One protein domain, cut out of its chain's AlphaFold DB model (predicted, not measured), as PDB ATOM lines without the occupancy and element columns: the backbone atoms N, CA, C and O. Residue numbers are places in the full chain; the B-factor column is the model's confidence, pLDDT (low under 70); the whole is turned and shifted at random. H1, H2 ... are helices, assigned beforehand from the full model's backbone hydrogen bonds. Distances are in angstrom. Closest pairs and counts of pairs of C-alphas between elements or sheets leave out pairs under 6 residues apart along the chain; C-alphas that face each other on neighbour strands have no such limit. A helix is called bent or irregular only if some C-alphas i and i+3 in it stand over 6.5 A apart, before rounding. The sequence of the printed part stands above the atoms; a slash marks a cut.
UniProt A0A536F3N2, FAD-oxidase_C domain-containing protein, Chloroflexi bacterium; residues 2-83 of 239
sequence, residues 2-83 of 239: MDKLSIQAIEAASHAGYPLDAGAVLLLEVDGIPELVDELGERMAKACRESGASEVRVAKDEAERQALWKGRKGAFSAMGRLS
ATOM      1  N   MET A   2     288.673 142.769 420.218       97.19
ATOM      2  CA  MET A   2     287.469 142.075 419.743       97.19
ATOM      3  C   MET A   2     286.843 142.937 418.646       97.19
ATOM      4  O   MET A   2     286.757 144.151 418.837       97.19
ATOM      5  N   ASP A   3     286.447 142.345 417.524       96.69
ATOM      6  CA  ASP A   3     285.740 143.067 416.461       96.69
ATOM      7  C   ASP A   3     284.243 143.234 416.762       96.69
ATOM      8  O   ASP A   3     283.719 142.708 417.747       96.69
ATOM      9  N   LYS A   4     283.542 143.991 415.915       96.38
ATOM     10  CA  LYS A   4     282.120 144.308 416.085       96.38
ATOM     11  C   LYS A   4     281.235 143.079 416.293       96.38
ATOM     12  O   LYS A   4     280.381 143.086 417.180       96.38
ATOM     13  N   LEU A   5     281.412 142.036 415.483       95.81
ATOM     14  CA  LEU A   5     280.561 140.849 415.566       95.81
ATOM     15  C   LEU A   5     280.854 140.066 416.853       95.81
ATOM     16  O   LEU A   5     279.923 139.626 417.533       95.81
ATOM     17  N   SER A   6     282.130 139.976 417.241       97.19
ATOM     18  CA  SER A   6     282.529 139.422 418.531       97.19
ATOM     19  C   SER A   6     281.952 140.200 419.709       97.19
ATOM     20  O   SER A   6     281.401 139.585 420.619       97.19
ATOM     21  N   ILE A   7     282.021 141.535 419.687       97.50
ATOM     22  CA  ILE A   7     281.481 142.400 420.746       97.50
ATOM     23  C   ILE A   7     279.993 142.133 420.958       97.50
ATOM     24  O   ILE A   7     279.563 141.942 422.091       97.50
ATOM     25  N   GLN A   8     279.215 142.065 419.876       96.94
ATOM     26  CA  GLN A   8     277.773 141.833 419.959       96.94
ATOM     27  C   GLN A   8     277.438 140.491 420.617       96.94
ATOM     28  O   GLN A   8     276.558 140.427 421.478       96.94
ATOM     29  N   ALA A   9     278.152 139.422 420.254       97.12
ATOM     30  CA  ALA A   9     277.940 138.107 420.855       97.12
ATOM     31  C   ALA A   9     278.357 138.073 422.333       97.12
ATOM     32  O   ALA A   9     277.626 137.546 423.173       97.12
ATOM     33  N   ILE A  10     279.525 138.646 422.642       97.56
ATOM     34  CA  ILE A  10     280.101 138.688 423.991       97.56
ATOM     35  C   ILE A  10     279.222 139.505 424.927       97.56
ATOM     36  O   ILE A  10     278.945 139.062 426.040       97.56
ATOM     37  N   GLU A  11     278.749 140.668 424.491       97.56
ATOM     38  CA  GLU A  11     277.881 141.518 425.300       97.56
ATOM     39  C   GLU A  11     276.530 140.848 425.560       97.56
ATOM     40  O   GLU A  11     276.058 140.833 426.693       97.56
ATOM     41  N   ALA A  12     275.950 140.191 424.549       96.56
ATOM     42  CA  ALA A  12     274.706 139.443 424.711       96.56
ATOM     43  C   ALA A  12     274.817 138.250 425.683       96.56
ATOM     44  O   ALA A  12     273.786 137.723 426.101       96.56
ATOM     45  N   ALA A  13     276.033 137.788 425.992       94.81
ATOM     46  CA  ALA A  13     276.292 136.694 426.926       94.81
ATOM     47  C   ALA A  13     276.739 137.179 428.315       94.81
ATOM     48  O   ALA A  13     276.359 136.595 429.325       94.81
ATOM     49  N   SER A  14     277.593 138.203 428.359       95.00
ATOM     50  CA  SER A  14     278.295 138.630 429.575       95.00
ATOM     51  C   SER A  14     277.690 139.860 430.240       95.00
ATOM     52  O   SER A  14     277.887 140.023 431.441       95.00
ATOM     53  N   HIS A  15     276.963 140.695 429.487       95.75
ATOM     54  CA  HIS A  15     276.411 141.969 429.956       95.75
ATOM     55  C   HIS A  15     277.455 142.857 430.656       95.75
ATOM     56  O   HIS A  15     277.170 143.504 431.665       95.75
ATOM     57  N   ALA A  16     278.690 142.843 430.149       94.69
ATOM     58  CA  ALA A  16     279.821 143.566 430.725       94.69
ATOM     59  C   ALA A  16     279.837 145.056 430.330       94.69
ATOM     60  O   ALA A  16     280.734 145.798 430.735       94.69
ATOM     61  N   GLY A  17     278.860 145.504 429.534       95.62
ATOM     62  CA  GLY A  17     278.716 146.886 429.103       95.62
ATOM     63  C   GLY A  17     279.667 147.254 427.971       95.62
ATOM     64  O   GLY A  17     280.220 148.355 427.980       95.62
ATOM     65  N   TYR A  18     279.925 146.340 427.035       96.50
ATOM     66  CA  TYR A  18     280.658 146.646 425.807       96.50
ATOM     67  C   TYR A  18     279.804 147.467 424.817       96.50
ATOM     68  O   TYR A  18     278.606 147.211 424.681       96.50
ATOM     69  N   PRO A  19     280.401 148.426 424.083       95.75
ATOM     70  CA  PRO A  19     279.678 149.265 423.126       95.75
ATOM     71  C   PRO A  19     279.301 148.483 421.854       95.75
ATOM     72  O   PRO A  19     280.164 148.088 421.072       95.75
ATOM     73  N   LEU A  20     278.002 148.266 421.628       96.12
ATOM     74  CA  LEU A  20     277.475 147.440 420.525       96.12
ATOM     75  C   LEU A  20     277.617 148.066 419.124       96.12
ATOM     76  O   LEU A  20     277.475 147.374 418.108       96.12
ATOM     77  N   ASP A  21     277.844 149.374 419.059       95.12
ATOM     78  CA  ASP A  21     278.011 150.156 417.836       95.12
ATOM     79  C   ASP A  21     279.481 150.311 417.413       95.12
ATOM     80  O   ASP A  21     279.741 150.627 416.245       95.12
ATOM     81  N   ALA A  22     280.431 150.004 418.303       96.19
ATOM     82  CA  ALA A  22     281.862 150.084 418.039       96.19
ATOM     83  C   ALA A  22     282.321 149.103 416.945       96.19
ATOM     84  O   ALA A  22     281.863 147.963 416.854       96.19
ATOM     85  N   GLY A  23     283.275 149.543 416.116       94.94
ATOM     86  CA  GLY A  23     283.920 148.685 415.113       94.94
ATOM     87  C   GLY A  23     284.864 147.647 415.729       94.94
ATOM     88  O   GLY A  23     284.969 146.530 415.229       94.94
ATOM     89  N   ALA A  24     285.525 148.008 416.832       96.12
ATOM     90  CA  ALA A  24     286.376 147.127 417.618       96.12
ATOM     91  C   ALA A  24     286.524 147.654 419.054       96.12
ATOM     92  O   ALA A  24     286.375 148.848 419.308       96.12
ATOM     93  N   VAL A  25     286.878 146.762 419.979       97.44
ATOM     94  CA  VAL A  25     287.209 147.071 421.374       97.44
ATOM     95  C   VAL A  25     288.611 146.559 421.673       97.44
ATOM     96  O   VAL A  25     288.913 145.368 421.526       97.44
ATOM     97  N   LEU A  26     289.474 147.461 422.134       97.12
ATOM     98  CA  LEU A  26     290.786 147.142 422.680       97.12
ATOM     99  C   LEU A  26     290.699 147.146 424.208       97.12
ATOM    100  O   LEU A  26     290.508 148.193 424.814       97.12
ATOM    101  N   LEU A  27     290.844 145.968 424.816       96.94
ATOM    102  CA  LEU A  27     291.009 145.843 426.261       96.94
ATOM    103  C   LEU A  27     292.501 145.925 426.587       96.94
ATOM    104  O   LEU A  27     293.304 145.226 425.965       96.94
ATOM    105  N   LEU A  28     292.842 146.790 427.535       96.69
ATOM    106  CA  LEU A  28     294.196 147.035 428.005       96.69
ATOM    107  C   LEU A  28     294.235 146.839 429.520       96.69
ATOM    108  O   LEU A  28     293.311 147.260 430.211       96.69
ATOM    109  N   GLU A  29     295.307 146.237 430.023       94.75
ATOM    110  CA  GLU A  29     295.551 146.073 431.455       94.75
ATOM    111  C   GLU A  29     297.001 146.427 431.770       94.75
ATOM    112  O   GLU A  29     297.901 146.182 430.964       94.75
ATOM    113  N   VAL A  30     297.193 147.018 432.945       93.50
ATOM    114  CA  VAL A  30     298.493 147.273 433.552       93.50
ATOM    115  C   VAL A  30     298.477 146.601 434.911       93.50
ATOM    116  O   VAL A  30     297.527 146.770 435.670       93.50
ATOM    117  N   ASP A  31     299.534 145.861 435.201       91.81
ATOM    118  CA  ASP A  31     299.801 145.285 436.511       91.81
ATOM    119  C   ASP A  31     301.189 145.745 436.969       91.81
ATOM    120  O   ASP A  31     302.094 145.926 436.147       91.81
ATOM    121  N   GLY A  32     301.349 145.994 438.265       91.19
ATOM    122  CA  GLY A  32     302.579 146.556 438.813       91.19
ATOM    123  C   GLY A  32     302.396 147.204 440.180       91.19
ATOM    124  O   GLY A  32     301.400 146.991 440.867       91.19
ATOM    125  N   ILE A  33     303.383 148.005 440.585       92.12
ATOM    126  CA  ILE A  33     303.318 148.735 441.857       92.12
ATOM    127  C   ILE A  33     302.261 149.851 441.784       92.12
ATOM    128  O   ILE A  33     302.203 150.541 440.758       92.12
ATOM    129  N   PRO A  34     301.444 150.056 442.837       85.50
ATOM    130  CA  PRO A  34     300.339 151.017 442.817       85.50
ATOM    131  C   PRO A  34     300.742 152.421 442.355       85.50
ATOM    132  O   PRO A  34     300.008 153.061 441.610       85.50
ATOM    133  N   GLU A  35     301.943 152.870 442.722       84.00
ATOM    134  CA  GLU A  35     302.466 154.198 442.402       84.00
ATOM    135  C   GLU A  35     302.684 154.427 440.898       84.00
ATOM    136  O   GLU A  35     302.723 155.573 440.458       84.00
ATOM    137  N   LEU A  36     302.845 153.358 440.109       91.81
ATOM    138  CA  LEU A  36     303.067 153.435 438.660       91.81
ATOM    139  C   LEU A  36     301.837 153.054 437.838       91.81
ATOM    140  O   LEU A  36     301.725 153.488 436.692       91.81
ATOM    141  N   VAL A  37     300.933 152.233 438.382       92.00
ATOM    142  CA  VAL A  37     299.769 151.726 437.636       92.00
ATOM    143  C   VAL A  37     298.870 152.874 437.178       92.00
ATOM    144  O   VAL A  37     298.483 152.894 436.009       92.00
ATOM    145  N   ASP A  38     298.616 153.856 438.045       89.19
ATOM    146  CA  ASP A  38     297.780 155.013 437.708       89.19
ATOM    147  C   ASP A  38     298.412 155.855 436.589       89.19
ATOM    148  O   ASP A  38     297.767 156.130 435.575       89.19
ATOM    149  N   GLU A  39     299.707 156.185 436.701       91.94
ATOM    150  CA  GLU A  39     300.427 156.957 435.678       91.94
ATOM    151  C   GLU A  39     300.444 156.224 434.323       91.94
ATOM    152  O   GLU A  39     300.188 156.814 433.267       91.94
ATOM    153  N   LEU A  40     300.735 154.920 434.325       94.81
ATOM    154  CA  LEU A  40     300.763 154.105 433.110       94.81
ATOM    155  C   LEU A  40     299.368 153.977 432.486       94.81
ATOM    156  O   LEU A  40     299.233 154.110 431.266       94.81
ATOM    157  N   GLY A  41     298.336 153.785 433.309       93.25
ATOM    158  CA  GLY A  41     296.941 153.748 432.882       93.25
ATOM    159  C   GLY A  41     296.511 155.057 432.218       93.25
ATOM    160  O   GLY A  41     295.939 155.038 431.123       93.25
ATOM    161  N   GLU A  42     296.855 156.203 432.809       93.31
ATOM    162  CA  GLU A  42     296.591 157.523 432.225       93.31
ATOM    163  C   GLU A  42     297.319 157.726 430.895       93.31
ATOM    164  O   GLU A  42     296.721 158.206 429.924       93.31
ATOM    165  N   ARG A  43     298.590 157.319 430.809       95.75
ATOM    166  CA  ARG A  43     299.379 157.394 429.571       95.75
ATOM    167  C   ARG A  43     298.781 156.531 428.463       95.75
ATOM    168  O   ARG A  43     298.699 156.984 427.321       95.75
ATOM    169  N   MET A  44     298.324 155.324 428.786       96.12
ATOM    170  CA  MET A  44     297.644 154.439 427.837       96.12
ATOM    171  C   MET A  44     296.305 155.020 427.384       96.12
ATOM    172  O   MET A  44     296.033 155.077 426.185       96.12
ATOM    173  N   ALA A  45     295.499 155.534 428.315       96.25
ATOM    174  CA  ALA A  45     294.240 156.197 427.998       96.25
ATOM    175  C   ALA A  45     294.454 157.424 427.095       96.25
ATOM    176  O   ALA A  45     293.716 157.621 426.128       96.25
ATOM    177  N   LYS A  46     295.483 158.232 427.376       97.50
ATOM    178  CA  LYS A  46     295.880 159.375 426.547       97.50
ATOM    179  C   LYS A  46     296.263 158.935 425.134       97.50
ATOM    180  O   LYS A  46     295.705 159.477 424.185       97.50
ATOM    181  N   ALA A  47     297.117 157.921 424.993       97.75
ATOM    182  CA  ALA A  47     297.522 157.397 423.688       97.75
ATOM    183  C   ALA A  47     296.321 156.908 422.857       97.75
ATOM    184  O   ALA A  47     296.243 157.190 421.661       97.75
ATOM    185  N   CYS A  48     295.344 156.240 423.483       97.38
ATOM    186  CA  CYS A  48     294.108 155.826 422.813       97.38
ATOM    187  C   CYS A  48     293.284 157.022 422.314       97.38
ATOM    188  O   CYS A  48     292.823 157.012 421.172       97.38
ATOM    189  N   ARG A  49     293.123 158.071 423.136       97.50
ATOM    190  CA  ARG A  49     292.399 159.295 422.738       97.50
ATOM    191  C   ARG A  49     293.104 160.022 421.593       97.50
ATOM    192  O   ARG A  49     292.454 160.392 420.623       97.50
ATOM    193  N   GLU A  50     294.424 160.181 421.678       98.25
ATOM    194  CA  GLU A  50     295.244 160.805 420.626       98.25
ATOM    195  C   GLU A  50     295.223 160.002 419.318       98.25
ATOM    196  O   GLU A  50     295.332 160.578 418.238       98.25
ATOM    197  N   SER A  51     295.006 158.687 419.406       96.81
ATOM    198  CA  SER A  51     294.836 157.795 418.252       96.81
ATOM    199  C   SER A  51     293.399 157.764 417.701       96.81
ATOM    200  O   SER A  51     293.119 156.992 416.786       96.81
ATOM    201  N   GLY A  52     292.481 158.579 418.237       96.94
ATOM    202  CA  GLY A  52     291.116 158.722 417.725       96.94
ATOM    203  C   GLY A  52     290.101 157.705 418.255       96.94
ATOM    204  O   GLY A  52     289.084 157.477 417.601       96.94
ATOM    205  N   ALA A  53     290.341 157.084 419.415       96.94
ATOM    206  CA  ALA A  53     289.338 156.231 420.055       96.94
ATOM    207  C   ALA A  53     288.040 157.016 420.335       96.94
ATOM    208  O   ALA A  53     288.078 158.085 420.944       96.94
ATOM    209  N   SER A  54     286.891 156.471 419.922       96.00
ATOM    210  CA  SER A  54     285.574 157.094 420.131       96.00
ATOM    211  C   SER A  54     285.157 157.132 421.602       96.00
ATOM    212  O   SER A  54     284.435 158.029 422.021       96.00
ATOM    213  N   GLU A  55     285.629 156.166 422.389       95.81
ATOM    214  CA  GLU A  55     285.428 156.081 423.830       95.81
ATOM    215  C   GLU A  55     286.690 155.504 424.484       95.81
ATOM    216  O   GLU A  55     287.326 154.596 423.947       95.81
ATOM    217  N   VAL A  56     287.044 156.022 425.662       97.00
ATOM    218  CA  VAL A  56     288.072 155.440 426.532       97.00
ATOM    219  C   VAL A  56     287.504 155.348 427.941       97.00
ATOM    220  O   VAL A  56     287.328 156.372 428.606       97.00
ATOM    221  N   ARG A  57     287.241 154.117 428.390       94.31
ATOM    222  CA  ARG A  57     286.718 153.800 429.722       94.31
ATOM    223  C   ARG A  57     287.795 153.126 430.566       94.31
ATOM    224  O   ARG A  57     288.354 152.112 430.159       94.31
ATOM    225  N   VAL A  58     288.046 153.683 431.746       93.25
ATOM    226  CA  VAL A  58     288.861 153.057 432.795       93.25
ATOM    227  C   VAL A  58     287.905 152.348 433.753       93.25
ATOM    228  O   VAL A  58     286.887 152.934 434.125       93.25
ATOM    229  N   ALA A  59     288.197 151.094 434.109       92.94
ATOM    230  CA  ALA A  59     287.401 150.357 435.089       92.94
ATOM    231  C   ALA A  59     287.477 151.059 436.452       92.94
ATOM    232  O   ALA A  59     288.558 151.449 436.889       92.94
ATOM    233  N   LYS A  60     286.332 151.243 437.110       90.81
ATOM    234  CA  LYS A  60     286.226 152.001 438.367       90.81
ATOM    235  C   LYS A  60     286.679 151.196 439.576       90.81
ATOM    236  O   LYS A  60     287.103 151.771 440.574       90.81
ATOM    237  N   ASP A  61     286.535 149.880 439.494       93.19
ATOM    238  CA  ASP A  61     286.858 148.943 440.556       93.19
ATOM    239  C   ASP A  61     287.202 147.555 439.994       93.19
ATOM    240  O   ASP A  61     287.110 147.276 438.792       93.19
ATOM    241  N   GLU A  62     287.612 146.668 440.900       94.12
ATOM    242  CA  GLU A  62     287.958 145.285 440.587       94.12
ATOM    243  C   GLU A  62     286.779 144.500 439.995       94.12
ATOM    244  O   GLU A  62     286.982 143.636 439.143       94.12
ATOM    245  N   ALA A  63     285.541 144.795 440.401       96.56
ATOM    246  CA  ALA A  63     284.370 144.083 439.901       96.56
ATOM    247  C   ALA A  63     284.108 144.419 438.425       96.56
ATOM    248  O   ALA A  63     283.881 143.512 437.620       96.56
ATOM    249  N   GLU A  64     284.207 145.695 438.046       95.56
ATOM    250  CA  GLU A  64     284.118 146.133 436.651       95.56
ATOM    251  C   GLU A  64     285.278 145.565 435.819       95.56
ATOM    252  O   GLU A  64     285.049 145.038 434.725       95.56
ATOM    253  N   ARG A  65     286.510 145.568 436.355       95.56
ATOM    254  CA  ARG A  65     287.674 144.940 435.702       95.56
ATOM    255  C   ARG A  65     287.414 143.464 435.397       95.56
ATOM    256  O   ARG A  65     287.598 143.017 434.261       95.56
ATOM    257  N   GLN A  66     286.957 142.705 436.393       96.88
ATOM    258  CA  GLN A  66     286.667 141.279 436.239       96.88
ATOM    259  C   GLN A  66     285.514 141.022 435.270       96.88
ATOM    260  O   GLN A  66     285.582 140.068 434.495       96.88
ATOM    261  N   ALA A  67     284.478 141.864 435.260       96.75
ATOM    262  CA  ALA A  67     283.370 141.735 434.315       96.75
ATOM    263  C   ALA A  67     283.849 141.862 432.859       96.75
ATOM    264  O   ALA A  67     283.524 141.009 432.024       96.75
ATOM    265  N   LEU A  68     284.692 142.860 432.566       96.62
ATOM    266  CA  LEU A  68     285.288 143.039 431.239       96.62
ATOM    267  C   LEU A  68     286.126 141.815 430.850       96.62
ATOM    268  O   LEU A  68     285.885 141.195 429.806       96.62
ATOM    269  N   TRP A  69     287.050 141.390 431.712       96.94
ATOM    270  CA  TRP A  69     287.888 140.225 431.429       96.94
ATOM    271  C   TRP A  69     287.102 138.931 431.277       96.94
ATOM    272  O   TRP A  69     287.419 138.138 430.390       96.94
ATOM    273  N   LYS A  70     286.060 138.720 432.084       96.06
ATOM    274  CA  LYS A  70     285.162 137.571 431.951       96.06
ATOM    275  C   LYS A  70     284.505 137.556 430.575       96.06
ATOM    276  O   LYS A  70     284.495 136.509 429.932       96.06
ATOM    277  N   GLY A  71     284.033 138.706 430.089       95.94
ATOM    278  CA  GLY A  71     283.511 138.835 428.727       95.94
ATOM    279  C   GLY A  71     284.550 138.467 427.663       95.94
ATOM    280  O   GLY A  71     284.291 137.611 426.818       95.94
ATOM    281  N   ARG A  72     285.766 139.032 427.738       96.12
ATOM    282  CA  ARG A  72     286.843 138.743 426.771       96.12
ATOM    283  C   ARG A  72     287.291 137.277 426.794       96.12
ATOM    284  O   ARG A  72     287.586 136.725 425.734       96.12
ATOM    285  N   LYS A  73     287.376 136.652 427.971       95.25
ATOM    286  CA  LYS A  73     287.746 135.234 428.132       95.25
ATOM    287  C   LYS A  73     286.624 134.298 427.671       95.25
ATOM    288  O   LYS A  73     286.905 133.258 427.092       95.25
ATOM    289  N   GLY A  74     285.363 134.697 427.841       94.88
ATOM    290  CA  GLY A  74     284.183 133.947 427.396       94.88
ATOM    291  C   GLY A  74     283.859 134.061 425.902       94.88
ATOM    292  O   GLY A  74     282.787 133.629 425.479       94.88
ATOM    293  N   ALA A  75     284.743 134.652 425.095       94.75
ATOM    294  CA  ALA A  75     284.443 134.995 423.710       94.75
ATOM    295  C   ALA A  75     284.088 133.794 422.822       94.75
ATOM    296  O   ALA A  75     283.150 133.876 422.035       94.75
ATOM    297  N   PHE A  76     284.785 132.669 422.980       94.12
ATOM    298  CA  PHE A  76     284.535 131.463 422.187       94.12
ATOM    299  C   PHE A  76     283.169 130.862 422.528       94.12
ATOM    300  O   PHE A  76     282.374 130.577 421.637       94.12
ATOM    301  N   SER A  77     282.841 130.772 423.821       94.69
ATOM    302  CA  SER A  77     281.519 130.331 424.276       94.69
ATOM    303  C   SER A  77     280.406 131.258 423.775       94.69
ATOM    304  O   SER A  77     279.333 130.791 423.396       94.69
ATOM    305  N   ALA A  78     280.659 132.568 423.716       96.31
ATOM    306  CA  ALA A  78     279.696 133.536 423.203       96.31
ATOM    307  C   ALA A  78     279.379 133.339 421.709       96.31
ATOM    308  O   ALA A  78     278.250 133.616 421.297       96.31
ATOM    309  N   MET A  79     280.313 132.807 420.905       96.00
ATOM    310  CA  MET A  79     280.068 132.530 419.481       96.00
ATOM    311  C   MET A  79     278.954 131.501 419.259       96.00
ATOM    312  O   MET A  79     278.262 131.579 418.244       96.00
ATOM    313  N   GLY A  80     278.693 130.617 420.231       93.56
ATOM    314  CA  GLY A  80     277.569 129.673 420.186       93.56
ATOM    315  C   GLY A  80     276.189 130.341 420.105       93.56
ATOM    316  O   GLY A  80     275.205 129.702 419.746       93.56
ATOM    317  N   ARG A  81     276.091 131.648 420.398       93.88
ATOM    318  CA  ARG A  81     274.865 132.444 420.196       93.88
ATOM    319  C   ARG A  81     274.664 132.866 418.737       93.88
ATOM    320  O   ARG A  81     273.551 133.226 418.365       93.88
ATOM    321  N   LEU A  82     275.732 132.875 417.939       94.06
ATOM    322  CA  LEU A  82     275.715 133.298 416.537       94.06
ATOM    323  C   LEU A  82     275.627 132.120 415.565       94.06
ATOM    324  O   LEU A  82     275.045 132.271 414.491       94.06
ATOM    325  N   SER A  83     276.237 130.987 415.912       95.38
ATOM    326  CA  SER A  83     276.412 129.849 415.011       95.38
ATOM    327  C   SER A  83     276.455 128.531 415.786       95.38
ATOM    328  O   SER A  83     277.004 128.519 416.889       95.38
TER     329      SER A  83
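What this domain is: This is residues 2 to 83 of the 239 residues of the protein "FAD-oxidase_C domain-containing protein" of Chloroflexi bacterium (UniProt A0A536F3N2). Three helices, H1, H3 and H4, form a small cluster toward one end of an open, elongated model, while the longest helix, H2, lies toward the other end and touches none of them. Within the cluster H1 packs on both H4 and the part of H3 from residue 67 to residue 72, and two long links, residues 15 to 33 and residues 51 to 61, join the cluster to H2. The printed part has 82 residues with four named helices, in the order H1, H2, H3, H4, and no named strand; its class is all helix, with 45 residues in these helices. A short antiparallel pairing of residues 2 to 3 with residues 24 to 25 ties the first long link to the beginning of the printed part. The whole is only just compact, close to loose, with a radius of gyration of the C-alphas of 13.7 A, and the C-alphas span 44 by 26 by 16 A.

Where its parts are: The printed part begins at Met 2, whose C-alpha is at (287.469, 142.075, 419.743). H1 is residues 4 to 14, Lys 4 to Ser 14, and measures 15.1 A from first to last C-alpha; it begins with C-alpha 4 at (282.120, 144.308, 416.085). Residues 15 to 33 hold no named element. H2 is residues 34 to 50, Pro 34 to Glu 50, and measures 24.8 A, from C-alpha 34 at (300.339, 151.017, 442.817) to C-alpha 50 at (295.244, 160.805, 420.626). H2 is irregular, but only just: C-alphas 35 and 38 are 6.7 A apart, and its line is a rough one. H3 is residues 62 to 73, Glu 62 to Lys 73, and measures 16.0 A. H4 is residues 75 to 79, Ala 75 to Met 79, and measures 6.6 A, ending with C-alpha 79 at (280.068, 132.530, 419.481).

How they stand to each other: H1 and H4 touch, with 10 pairs of C-alphas within 8 A; their closest C-alphas are those of Ile 10 and Ala 78, 5.2 A apart, and their centres are 8.2 A apart. H1 and H3 touch, with 7 pairs of C-alphas within 8 A, and H3 does so with residues 67 to 72 alone. The closest C-alphas of H1 and H3 are those of Ser 14 and Gly 71, at 5.3 A. The two helices run opposite ways at a steep tilt of 57 degrees, with their centres 13.4 A apart. H3 and H4 meet only through their link. H2 is apart from H1, H3 and H4, with no C-alpha of H2 within 8 A of any of the three. In the backbones of H1, H3 and H4, every O i to N i+4 pair is within hydrogen-bond range; in H2, 11 of 13 such pairs are.

The domain as a whole: The two C-alphas farthest apart are those of Glu 35, in H2, and Ser 83, the last printed residue, at 45.0 A. From the first to the last printed C-alpha, Met 2 to Ser 83, the distance is 17.2 A. The printed part runs from residue 2 to residue 83 and has no cut. The link from H1 to H2, with 19 residues, and the link from H2 to H3, with 11, are long; the link from H3 to H4, with one residue, Gly 74, is tight. The C-alphas of residues 15 to 33 lie 4 to 22 A from the mean of all C-alphas. The mean pLDDT of the printed part is 95.1, and no printed residue is under 70; H2 has a mean of 94.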